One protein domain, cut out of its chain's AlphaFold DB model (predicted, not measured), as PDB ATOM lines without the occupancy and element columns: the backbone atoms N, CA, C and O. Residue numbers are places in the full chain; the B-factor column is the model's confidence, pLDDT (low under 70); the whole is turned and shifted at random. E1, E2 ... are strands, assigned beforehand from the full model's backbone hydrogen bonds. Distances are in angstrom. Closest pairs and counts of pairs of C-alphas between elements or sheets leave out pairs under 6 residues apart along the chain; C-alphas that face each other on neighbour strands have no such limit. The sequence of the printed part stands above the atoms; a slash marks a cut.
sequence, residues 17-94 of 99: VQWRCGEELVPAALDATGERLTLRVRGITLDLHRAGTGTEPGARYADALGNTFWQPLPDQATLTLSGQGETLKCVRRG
ATOM      1  N   VAL A  17     212.200 172.166 116.330       79.00
ATOM      2  CA  VAL A  17     211.866 173.091 117.408       79.00
ATOM      3  C   VAL A  17     211.842 174.499 116.841       79.00
ATOM      4  O   VAL A  17     212.701 174.871 116.053       79.00
ATOM      5  N   GLN A  18     210.868 175.313 117.235       84.50
ATOM      6  CA  GLN A  18     210.854 176.718 116.854       84.50
ATOM      7  C   GLN A  18     211.256 177.583 118.042       84.50
ATOM      8  O   GLN A  18     210.627 177.568 119.102       84.50
ATOM      9  N   TRP A  19     212.316 178.355 117.855       86.12
ATOM     10  CA  TRP A  19     212.769 179.357 118.805       86.12
ATOM     11  C   TRP A  19     212.355 180.735 118.322       86.12
ATOM     12  O   TRP A  19     212.255 180.989 117.126       86.12
ATOM     13  N   ARG A  20     212.108 181.640 119.258       85.62
ATOM     14  CA  ARG A  20     211.946 183.058 118.984       85.62
ATOM     15  C   ARG A  20     213.059 183.808 119.693       85.62
ATOM     16  O   ARG A  20     213.038 183.912 120.918       85.62
ATOM     17  N   CYS A  21     214.033 184.282 118.931       84.69
ATOM     18  CA  CYS A  21     215.160 185.051 119.440       84.69
ATOM     19  C   CYS A  21     214.870 186.534 119.182       84.69
ATOM     20  O   CYS A  21     214.901 186.990 118.041       84.69
ATOM     21  N   GLY A  22     214.499 187.275 120.231       77.44
ATOM     22  CA  GLY A  22     213.945 188.626 120.076       77.44
ATOM     23  C   GLY A  22     212.607 188.614 119.321       77.44
ATOM     24  O   GLY A  22     211.626 188.042 119.801       77.44
ATOM     25  N   GLU A  23     212.571 189.235 118.141       74.25
ATOM     26  CA  GLU A  23     211.405 189.258 117.242       74.25
ATOM     27  C   GLU A  23     211.497 188.218 116.114       74.25
ATOM     28  O   GLU A  23     210.506 187.964 115.427       74.25
ATOM     29  N   GLU A  24     212.651 187.569 115.945       77.88
ATOM     30  CA  GLU A  24     212.886 186.644 114.843       77.88
ATOM     31  C   GLU A  24     212.553 185.196 115.214       77.88
ATOM     32  O   GLU A  24     212.850 184.718 116.313       77.88
ATOM     33  N   LEU A  25     211.941 184.484 114.267       81.94
ATOM     34  CA  LEU A  25     211.683 183.054 114.364       81.94
ATOM     35  C   LEU A  25     212.890 182.279 113.840       81.94
ATOM     36  O   LEU A  25     213.245 182.356 112.668       81.94
ATOM     37  N   VAL A  26     213.478 181.492 114.727       84.38
ATOM     38  CA  VAL A  26     214.660 180.673 114.507       84.38
ATOM     39  C   VAL A  26     214.223 179.210 114.505       84.38
ATOM     40  O   VAL A  26     213.971 178.636 115.569       84.38
ATOM     41  N   PRO A  27     214.079 178.577 113.330       84.19
ATOM     42  CA  PRO A  27     213.864 177.147 113.278       84.19
ATOM     43  C   PRO A  27     215.134 176.425 113.728       84.19
ATOM     44  O   PRO A  27     216.253 176.763 113.329       84.19
ATOM     45  N   ALA A  28     214.926 175.425 114.568       83.50
ATOM     46  CA  ALA A  28     215.924 174.536 115.110       83.50
ATOM     47  C   ALA A  28     215.590 173.100 114.727       83.50
ATOM     48  O   ALA A  28     214.435 172.685 114.755       83.50
ATOM     49  N   ALA A  29     216.615 172.344 114.387       84.88
ATOM     50  CA  ALA A  29     216.536 170.930 114.094       84.88
ATOM     51  C   ALA A  29     217.460 170.224 115.079       84.88
ATOM     52  O   ALA A  29     218.679 170.366 114.984       84.88
ATOM     53  N   LEU A  30     216.874 169.542 116.061       80.75
ATOM     54  CA  LEU A  30     217.626 168.723 116.999       80.75
ATOM     55  C   LEU A  30     217.618 167.284 116.492       80.75
ATOM     56  O   LEU A  30     216.548 166.743 116.226       80.75
ATOM     57  N   ASP A  31     218.789 166.680 116.360       79.56
ATOM     58  CA  ASP A  31     218.924 165.252 116.063       79.56
ATOM     59  C   ASP A  31     218.280 164.406 117.182       79.56
ATOM     60  O   ASP A  31     218.265 164.849 118.333       79.56
ATOM     61  N   ALA A  32     217.740 163.212 116.909       70.56
ATOM     62  CA  ALA A  32     217.077 162.441 117.969       70.56
ATOM     63  C   ALA A  32     218.041 161.925 119.043       70.56
ATOM     64  O   ALA A  32     217.619 161.670 120.172       70.56
ATOM     65  N   THR A  33     219.340 161.850 118.743       75.12
ATOM     66  CA  THR A  33     220.378 161.622 119.760       75.12
ATOM     67  C   THR A  33     220.551 162.819 120.702       75.12
ATOM     68  O   THR A  33     221.127 162.698 121.785       75.12
ATOM     69  N   GLY A  34     220.066 163.999 120.303       75.38
ATOM     70  CA  GLY A  34     220.295 165.262 120.991       75.38
ATOM     71  C   GLY A  34     221.757 165.713 120.955       75.38
ATOM     72  O   GLY A  34     222.118 166.607 121.712       75.38
ATOM     73  N   GLU A  35     222.608 165.102 120.126       82.62
ATOM     74  CA  GLU A  35     224.039 165.423 120.030       82.62
ATOM     75  C   GLU A  35     224.314 166.600 119.090       82.62
ATOM     76  O   GLU A  35     225.311 167.307 119.250       82.62
ATOM     77  N   ARG A  36     223.432 166.839 118.113       85.19
ATOM     78  CA  ARG A  36     223.546 167.954 117.167       85.19
ATOM     79  C   ARG A  36     222.278 168.780 117.113       85.19
ATOM     80  O   ARG A  36     221.168 168.252 117.091       85.19
ATOM     81  N   LEU A  37     222.478 170.089 117.059       86.06
ATOM     82  CA  LEU A  37     221.444 171.100 116.958       86.06
ATOM     83  C   LEU A  37     221.792 172.049 115.815       86.06
ATOM     84  O   LEU A  37     222.736 172.830 115.903       86.06
ATOM     85  N   THR A  38     220.988 172.030 114.762       87.94
ATOM     86  CA  THR A  38     221.108 172.993 113.669       87.94
ATOM     87  C   THR A  38     220.119 174.135 113.890       87.94
ATOM     88  O   THR A  38     218.910 173.913 113.898       87.94
ATOM     89  N   LEU A  39     220.607 175.364 114.055       85.69
ATOM     90  CA  LEU A  39     219.798 176.581 114.171       85.69
ATOM     91  C   LEU A  39     219.885 177.400 112.889       85.69
ATOM     92  O   LEU A  39     220.944 177.496 112.280       85.69
ATOM     93  N   ARG A  40     218.795 178.057 112.493       85.56
ATOM     94  CA  ARG A  40     218.822 179.060 111.421       85.56
ATOM     95  C   ARG A  40     218.456 180.432 111.960       85.56
ATOM     96  O   ARG A  40     217.292 180.688 112.241       85.56
ATOM     97  N   VAL A  41     219.448 181.305 112.087       81.50
ATOM     98  CA  VAL A  41     219.322 182.637 112.696       81.50
ATOM     99  C   VAL A  41     219.721 183.674 111.660       81.50
ATOM    100  O   VAL A  41     220.815 183.579 111.110       81.50
ATOM    101  N   ARG A  42     218.856 184.647 111.355       76.44
ATOM    102  CA  ARG A  42     219.119 185.709 110.363       76.44
ATOM    103  C   ARG A  42     219.570 185.180 108.991       76.44
ATOM    104  O   ARG A  42     220.410 185.777 108.326       76.44
ATOM    105  N   GLY A  43     219.058 184.015 108.586       76.88
ATOM    106  CA  GLY A  43     219.450 183.324 107.349       76.88
ATOM    107  C   GLY A  43     220.776 182.550 107.418       76.88
ATOM    108  O   GLY A  43     221.119 181.854 106.464       76.88
ATOM    109  N   ILE A  44     221.495 182.603 108.540       81.69
ATOM    110  CA  ILE A  44     222.720 181.837 108.783       81.69
ATOM    111  C   ILE A  44     222.341 180.499 109.406       81.69
ATOM    112  O   ILE A  44     221.623 180.448 110.403       81.69
ATOM    113  N   THR A  45     222.829 179.407 108.821       84.25
ATOM    114  CA  THR A  45     222.700 178.077 109.426       84.25
ATOM    115  C   THR A  45     223.886 177.848 110.357       84.25
ATOM    116  O   THR A  45     225.028 177.825 109.907       84.25
ATOM    117  N   LEU A  46     223.606 177.708 111.647       85.50
ATOM    118  CA  LEU A  46     224.558 177.390 112.699       85.50
ATOM    119  C   LEU A  46     224.406 175.918 113.031       85.50
ATOM    120  O   LEU A  46     223.317 175.469 113.383       85.50
ATOM    121  N   ASP A  47     225.493 175.177 112.921       88.00
ATOM    122  CA  ASP A  47     225.524 173.788 113.336       88.00
ATOM    123  C   ASP A  47     226.262 173.682 114.665       88.00
ATOM    124  O   ASP A  47     227.458 173.941 114.730       88.00
ATOM    125  N   LEU A  48     225.526 173.371 115.724       87.94
ATOM    126  CA  LEU A  48     226.045 173.309 117.079       87.94
ATOM    127  C   LEU A  48     226.074 171.853 117.534       87.94
ATOM    128  O   LEU A  48     225.103 171.111 117.387       87.94
ATOM    129  N   HIS A  49     227.175 171.461 118.156       88.12
ATOM    130  CA  HIS A  49     227.341 170.154 118.775       88.12
ATOM    131  C   HIS A  49     227.104 170.254 120.274       88.12
ATOM    132  O   HIS A  49     227.460 171.250 120.902       88.12
ATOM    133  N   ARG A  50     226.509 169.226 120.874       84.12
ATOM    134  CA  ARG A  50     226.267 169.183 122.311       84.12
ATOM    135  C   ARG A  50     227.602 169.223 123.054       84.12
ATOM    136  O   ARG A  50     228.419 168.316 122.978       84.12
ATOM    137  N   ALA A  51     227.807 170.300 123.796       81.00
ATOM    138  CA  ALA A  51     228.997 170.589 124.580       81.00
ATOM    139  C   ALA A  51     228.694 170.424 126.079       81.00
ATOM    140  O   ALA A  51     228.983 171.307 126.890       81.00
ATOM    141  N   GLY A  52     228.050 169.309 126.439       64.56
ATOM    142  CA  GLY A  52     227.694 168.977 127.816       64.56
ATOM    143  C   GLY A  52     226.982 167.630 127.937       64.56
ATOM    144  O   GLY A  52     225.946 167.403 127.312       64.56
ATOM    145  N   THR A  53     227.529 166.747 128.771       53.22
ATOM    146  CA  THR A  53     227.023 165.387 129.048       53.22
ATOM    147  C   THR A  53     226.513 165.222 130.485       53.22
ATOM    148  O   THR A  53     226.187 164.118 130.911       53.22
ATOM    149  N   GLY A  54     226.455 166.311 131.250       46.09
ATOM    150  CA  GLY A  54     226.210 166.277 132.686       46.09
ATOM    151  C   GLY A  54     224.733 166.312 133.050       46.09
ATOM    152  O   GLY A  54     223.943 166.979 132.393       46.09
ATOM    153  N   THR A  55     224.411 165.622 134.138       51.41
ATOM    154  CA  THR A  55     223.168 165.511 134.925       51.41
ATOM    155  C   THR A  55     222.549 166.851 135.382       51.41
ATOM    156  O   THR A  55     221.876 166.917 136.406       51.41
ATOM    157  N   GLU A  56     222.796 167.945 134.673       56.69
ATOM    158  CA  GLU A  56     222.177 169.242 134.902       56.69
ATOM    159  C   GLU A  56     220.879 169.339 134.086       56.69
ATOM    160  O   GLU A  56     220.806 168.825 132.966       56.69
ATOM    161  N   PRO A  57     219.834 170.000 134.611       60.97
ATOM    162  CA  PRO A  57     218.657 170.348 133.831       60.97
ATOM    163  C   PRO A  57     219.059 171.437 132.831       60.97
ATOM    164  O   PRO A  57     218.860 172.621 133.066       60.97
ATOM    165  N   GLY A  58     219.727 171.056 131.748       67.94
ATOM    166  CA  GLY A  58     220.213 172.003 130.760       67.94
ATOM    167  C   GLY A  58     220.996 171.332 129.643       67.94
ATOM    168  O   GLY A  58     221.759 170.395 129.862       67.94
ATOM    169  N   ALA A  59     220.807 171.819 128.421       81.06
ATOM    170  CA  ALA A  59     221.544 171.366 127.254       81.06
ATOM    171  C   ALA A  59     222.420 172.507 126.733       81.06
ATOM    172  O   ALA A  59     221.926 173.564 126.335       81.06
ATOM    173  N   ARG A  60     223.740 172.300 126.745       86.31
ATOM    174  CA  ARG A  60     224.698 173.219 126.130       86.31
ATOM    175  C   ARG A  60     225.107 172.681 124.779       86.31
ATOM    176  O   ARG A  60     225.503 171.526 124.682       86.31
ATOM    177  N   TYR A  61     225.091 173.537 123.774       87.56
ATOM    178  CA  TYR A  61     225.620 173.257 122.453       87.56
ATOM    179  C   TYR A  61     226.625 174.341 122.086       87.56
ATOM    180  O   TYR A  61     226.463 175.497 122.470       87.56
ATOM    181  N   ALA A  62     227.679 173.979 121.375       88.44
ATOM    182  CA  ALA A  62     228.678 174.902 120.872       88.44
ATOM    183  C   ALA A  62     229.188 174.431 119.511       88.44
ATOM    184  O   ALA A  62     229.118 173.243 119.197       88.44
ATOM    185  N   ASP A  63     229.699 175.351 118.703       87.12
ATOM    186  CA  ASP A  63     230.287 175.027 117.405       87.12
ATOM    187  C   ASP A  63     231.751 175.468 117.283       87.12
ATOM    188  O   ASP A  63     232.298 176.156 118.147       87.12
ATOM    189  N   ALA A  64     232.386 175.074 116.178       82.69
ATOM    190  CA  ALA A  64     233.792 175.362 115.898       82.69
ATOM    191  C   ALA A  64     234.088 176.856 115.651       82.69
ATOM    192  O   ALA A  64     235.219 177.292 115.851       82.69
ATOM    193  N   LEU A  65     233.089 177.651 115.256       82.06
ATOM    194  CA  LEU A  65     233.179 179.112 115.138       82.06
ATOM    195  C   LEU A  65     233.073 179.808 116.508       82.06
ATOM    196  O   LEU A  65     233.196 181.030 116.590       82.06
ATOM    197  N   GLY A  66     232.829 179.048 117.581       82.31
ATOM    198  CA  GLY A  66     232.710 179.540 118.949       82.31
ATOM    199  C   GLY A  66     231.314 180.032 119.324       82.31
ATOM    200  O   GLY A  66     231.152 180.602 120.404       82.31
ATOM    201  N   ASN A  67     230.288 179.860 118.487       86.94
ATOM    202  CA  ASN A  67     228.927 180.148 118.925       86.94
ATOM    203  C   ASN A  67     228.520 179.121 119.982       86.94
ATOM    204  O   ASN A  67     228.906 177.954 119.946       86.94
ATOM    205  N   THR A  68     227.761 179.578 120.968       87.12
ATOM    206  CA  THR A  68     227.312 178.754 122.086       87.12
ATOM    207  C   THR A  68     225.818 178.935 122.249       87.12
ATOM    208  O   THR A  68     225.337 180.051 122.403       87.12
ATOM    209  N   PHE A  69     225.077 177.840 122.256       87.56
ATOM    210  CA  PHE A  69     223.667 177.802 122.590       87.56
ATOM    211  C   PHE A  69     223.492 177.123 123.943       87.56
ATOM    212  O   PHE A  69     223.709 175.923 124.095       87.56
ATOM    213  N   TRP A  70     223.122 177.900 124.948       87.06
ATOM    214  CA  TRP A  70     222.853 177.409 126.289       87.06
ATOM    215  C   TRP A  70     221.351 177.349 126.526       87.06
ATOM    216  O   TRP A  70     220.693 178.383 126.589       87.06
ATOM    217  N   GLN A  71     220.810 176.147 126.678       84.25
ATOM    218  CA  GLN A  71     219.407 175.901 126.982       84.25
ATOM    219  C   GLN A  71     219.275 175.405 128.432       84.25
ATOM    220  O   GLN A  71     219.251 174.194 128.650       84.25
ATOM    221  N   PRO A  72     219.190 176.300 129.433       79.50
ATOM    222  CA  PRO A  72     218.974 175.909 130.829       79.50
ATOM    223  C   PRO A  72     217.542 175.424 131.099       79.50
ATOM    224  O   PRO A  72     217.283 174.790 132.112       79.50
ATOM    225  N   LEU A  73     216.581 175.756 130.235       77.50
ATOM    226  CA  LEU A  73     215.169 175.414 130.406       77.50
ATOM    227  C   LEU A  73     214.601 174.928 129.069       77.50
ATOM    228  O   LEU A  73     215.048 175.389 128.021       77.50
ATOM    229  N   PRO A  74     213.580 174.056 129.064       73.00
ATOM    230  CA  PRO A  74     212.960 173.603 127.819       73.00
ATOM    231  C   PRO A  74     212.363 174.755 126.999       73.00
ATOM    232  O   PRO A  74     212.322 174.660 125.775       73.00
ATOM    233  N   ASP A  75     211.950 175.850 127.644       81.00
ATOM    234  CA  ASP A  75     211.316 176.998 126.988       81.00
ATOM    235  C   ASP A  75     212.218 178.229 126.847       81.00
ATOM    236  O   ASP A  75     211.819 179.217 126.230       81.00
ATOM    237  N   GLN A  76     213.429 178.208 127.407       82.88
ATOM    238  CA  GLN A  76     214.347 179.347 127.366       82.88
ATOM    239  C   GLN A  76     215.765 178.894 127.049       82.88
ATOM    240  O   GLN A  76     216.306 177.978 127.666       82.88
ATOM    241  N   ALA A  77     216.381 179.606 126.119       86.38
ATOM    242  CA  ALA A  77     217.752 179.417 125.712       86.38
ATOM    243  C   ALA A  77     218.441 180.755 125.455       86.38
ATOM    244  O   ALA A  77     217.818 181.797 125.252       86.38
ATOM    245  N   THR A  78     219.758 180.704 125.442       87.19
ATOM    246  CA  THR A  78     220.637 181.841 125.235       87.19
ATOM    247  C   THR A  78     221.619 181.460 124.141       87.19
ATOM    248  O   THR A  78     222.411 180.537 124.315       87.19
ATOM    249  N   LEU A  79     221.554 182.149 123.007       86.94
ATOM    250  CA  LEU A  79     222.479 181.987 121.894       86.94
ATOM    251  C   LEU A  79     223.523 183.097 121.945       86.94
ATOM    252  O   LEU A  79     223.199 184.261 121.749       86.94
ATOM    253  N   THR A  80     224.777 182.742 122.153       87.06
ATOM    254  CA  THR A  80     225.913 183.655 122.066       87.06
ATOM    255  C   THR A  80     226.632 183.425 120.746       87.06
ATOM    256  O   THR A  80     227.121 182.325 120.492       87.06
ATOM    257  N   LEU A  81     226.702 184.456 119.905       85.12
ATOM    258  CA  LEU A  81     227.413 184.424 118.630       85.12
ATOM    259  C   LEU A  81     228.818 184.997 118.805       85.12
ATOM    260  O   LEU A  81     228.977 186.207 118.986       85.12
ATOM    261  N   SER A  82     229.844 184.149 118.716       77.56
ATOM    262  CA  SER A  82     231.235 184.584 118.925       77.56
ATOM    263  C   SER A  82     231.701 185.599 117.882       77.56
ATOM    264  O   SER A  82     232.487 186.483 118.205       77.56
ATOM    265  N   GLY A  83     231.154 185.555 116.664       63.53
ATOM    266  CA  GLY A  83     231.489 186.524 115.614       63.53
ATOM    267  C   GLY A  83     231.029 187.962 115.890       63.53
ATOM    268  O   GLY A  83     231.535 188.882 115.258       63.53
ATOM    269  N   GLN A  84     230.079 188.172 116.807       64.75
ATOM    270  CA  GLN A  84     229.485 189.493 117.074       64.75
ATOM    271  C   GLN A  84     229.523 189.878 118.562       64.75
ATOM    272  O   GLN A  84     229.177 191.004 118.907       64.75
ATOM    273  N   GLY A  85     229.892 188.953 119.459       67.31
ATOM    274  CA  GLY A  85     229.716 189.130 120.907       67.31
ATOM    275  C   GLY A  85     228.244 189.271 121.320       67.31
ATOM    276  O   GLY A  85     227.940 189.644 122.451       67.31
ATOM    277  N   GLU A  86     227.318 188.991 120.401       76.50
ATOM    278  CA  GLU A  86     225.895 189.207 120.590       76.50
ATOM    279  C   GLU A  86     225.298 187.997 121.302       76.50
ATOM    280  O   GLU A  86     225.434 186.856 120.855       76.50
ATOM    281  N   THR A  87     224.656 188.250 122.440       82.19
ATOM    282  CA  THR A  87     223.940 187.227 123.198       82.19
ATOM    283  C   THR A  87     222.445 187.438 123.028       82.19
ATOM    284  O   THR A  87     221.854 188.357 123.592       82.19
ATOM    285  N   LEU A  88     221.832 186.569 122.236       83.00
ATOM    286  CA  LEU A  88     220.416 186.564 121.924       83.00
ATOM    287  C   LEU A  88     219.678 185.657 122.905       83.00
ATOM    288  O   LEU A  88     219.969 184.467 123.031       83.00
ATOM    289  N   LYS A  89     218.683 186.217 123.592       85.88
ATOM    290  CA  LYS A  89     217.742 185.426 124.387       85.88
ATOM    291  C   LYS A  89     216.695 184.834 123.454       85.88
ATOM    292  O   LYS A  89     215.977 185.564 122.769       85.88
ATOM    293  N   CYS A  90     216.617 183.516 123.447       86.06
ATOM    294  CA  CYS A  90     215.707 182.736 122.635       86.06
ATOM    295  C   CYS A  90     214.671 182.071 123.538       86.06
ATOM    296  O   CYS A  90     215.011 181.408 124.511       86.06
ATOM    297  N   VAL A  91     213.394 182.222 123.215       86.25
ATOM    298  CA  VAL A  91     212.311 181.508 123.900       86.25
ATOM    299  C   VAL A  91     211.743 180.451 122.971       86.25
ATOM    300  O   VAL A  91     211.520 180.728 121.790       86.25
ATOM    301  N   ARG A  92     211.519 179.234 123.462       82.00
ATOM    302  CA  ARG A  92     210.876 178.192 122.668       82.00
ATOM    303  C   ARG A  92     209.441 178.636 122.441       82.00
ATOM    304  O   ARG A  92     208.661 178.803 123.376       82.00
ATOM    305  N   ARG A  93     209.072 178.840 121.183       77.56
ATOM    306  CA  ARG A  93     207.664 178.856 120.808       77.56
ATOM    307  C   ARG A  93     207.285 177.390 120.789       77.56
ATOM    308  O   ARG A  93     207.597 176.696 119.826       77.56
ATOM    309  N   GLY A  94     206.760 176.926 121.928       55.59
ATOM    310  CA  GLY A  94     206.347 175.546 122.133       55.59
ATOM    311  C   GLY A  94     205.711 175.016 120.859       55.59
ATOM    312  O   GLY A  94     204.845 175.674 120.281       55.59
TER     313      GLY A  94
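Overview. This is residues 17 to 94 of the 99 residues of an uncharacterized protein of Xanthomonas albilineans (strain GPE PC73 / CFBP 7063) (UniProt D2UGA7). This is a small closed barrel of eight antiparallel strands, in which each strand lies beside the next one along the chain and E8 comes back beside E1 to close the ring. E2, E3 and E4 make one wall, and E5, E6, E7 and E8 make the opposite wall, with their strands crossing those of the first. The printed part has 78 residues, with no named helix and eight named strands, E1 to E8 in order along the chain; the class is all strand. The whole is compact, with a radius of gyration of the C-alphas of 11.3 A, and its rounded outline spans 31 by 28 by 19 A.

Arrangement. Strands E1, residues 17 to 21, and E2, residues 24 to 31, form a hairpin, antiparallel at 145 degrees, with N 19 and O 26 2.8 A apart. E3, residues 36 to 41, lies on the other side of E2 from E1, with N 29 and O 38 2.8 A apart. E2 is staggered, pairing with E1 over residues 24 to 28 and with E3 over 28 to 30. E4, residues 44 to 50, is the antiparallel neighbour of E3, with N 39 and O 46 2.8 A apart. E4 and E5, residues 59 to 62, stand at 122 degrees, and N 49 and O 62 are 2.8 A apart. E5 and E6, residues 68 to 73, form a hairpin at 173 degrees, with N 61 and O 69 2.8 A apart. E6 and E7, residues 76 to 81, follow at 170 degrees, with N 70 and O 78 2.8 A apart. E7 and E8, residues 86 to 93, have N 79 and O 88 2.8 A apart. E8 and E1 are antiparallel at 134 degrees, with N 20 and O 91 2.8 A apart. The eight strands in a row are a meander, each the antiparallel neighbour of the one before. Among the pairs that are apart are E1 and E5, and E3 and E7.

Along the chain. E1 begins at C-alpha 17, (211.866, 173.091, 117.408). E2 is 22.3 A from first to last C-alpha, E8 21.0 A, E4 18.9 A, E7 16.5 A, E3 15.9 A, E6 15.1 A, E1 12.6 A and E5 10.2 A. E5 begins at C-alpha 59, (221.544, 171.366, 127.254), and E8 ends at C-alpha 93, (207.664, 178.856, 120.808).

Size, cuts and confidence. The two C-alphas farthest apart are those of Gly 43 and Thr 55, 33.0 A. The printed part has no cut. The link from E4 to E5, with 8 residues, is short; the other links are tight. The mean pLDDT of the printed part is 79.5, and it is under 70 at residues 52 to 58, 83 to 85 and 94.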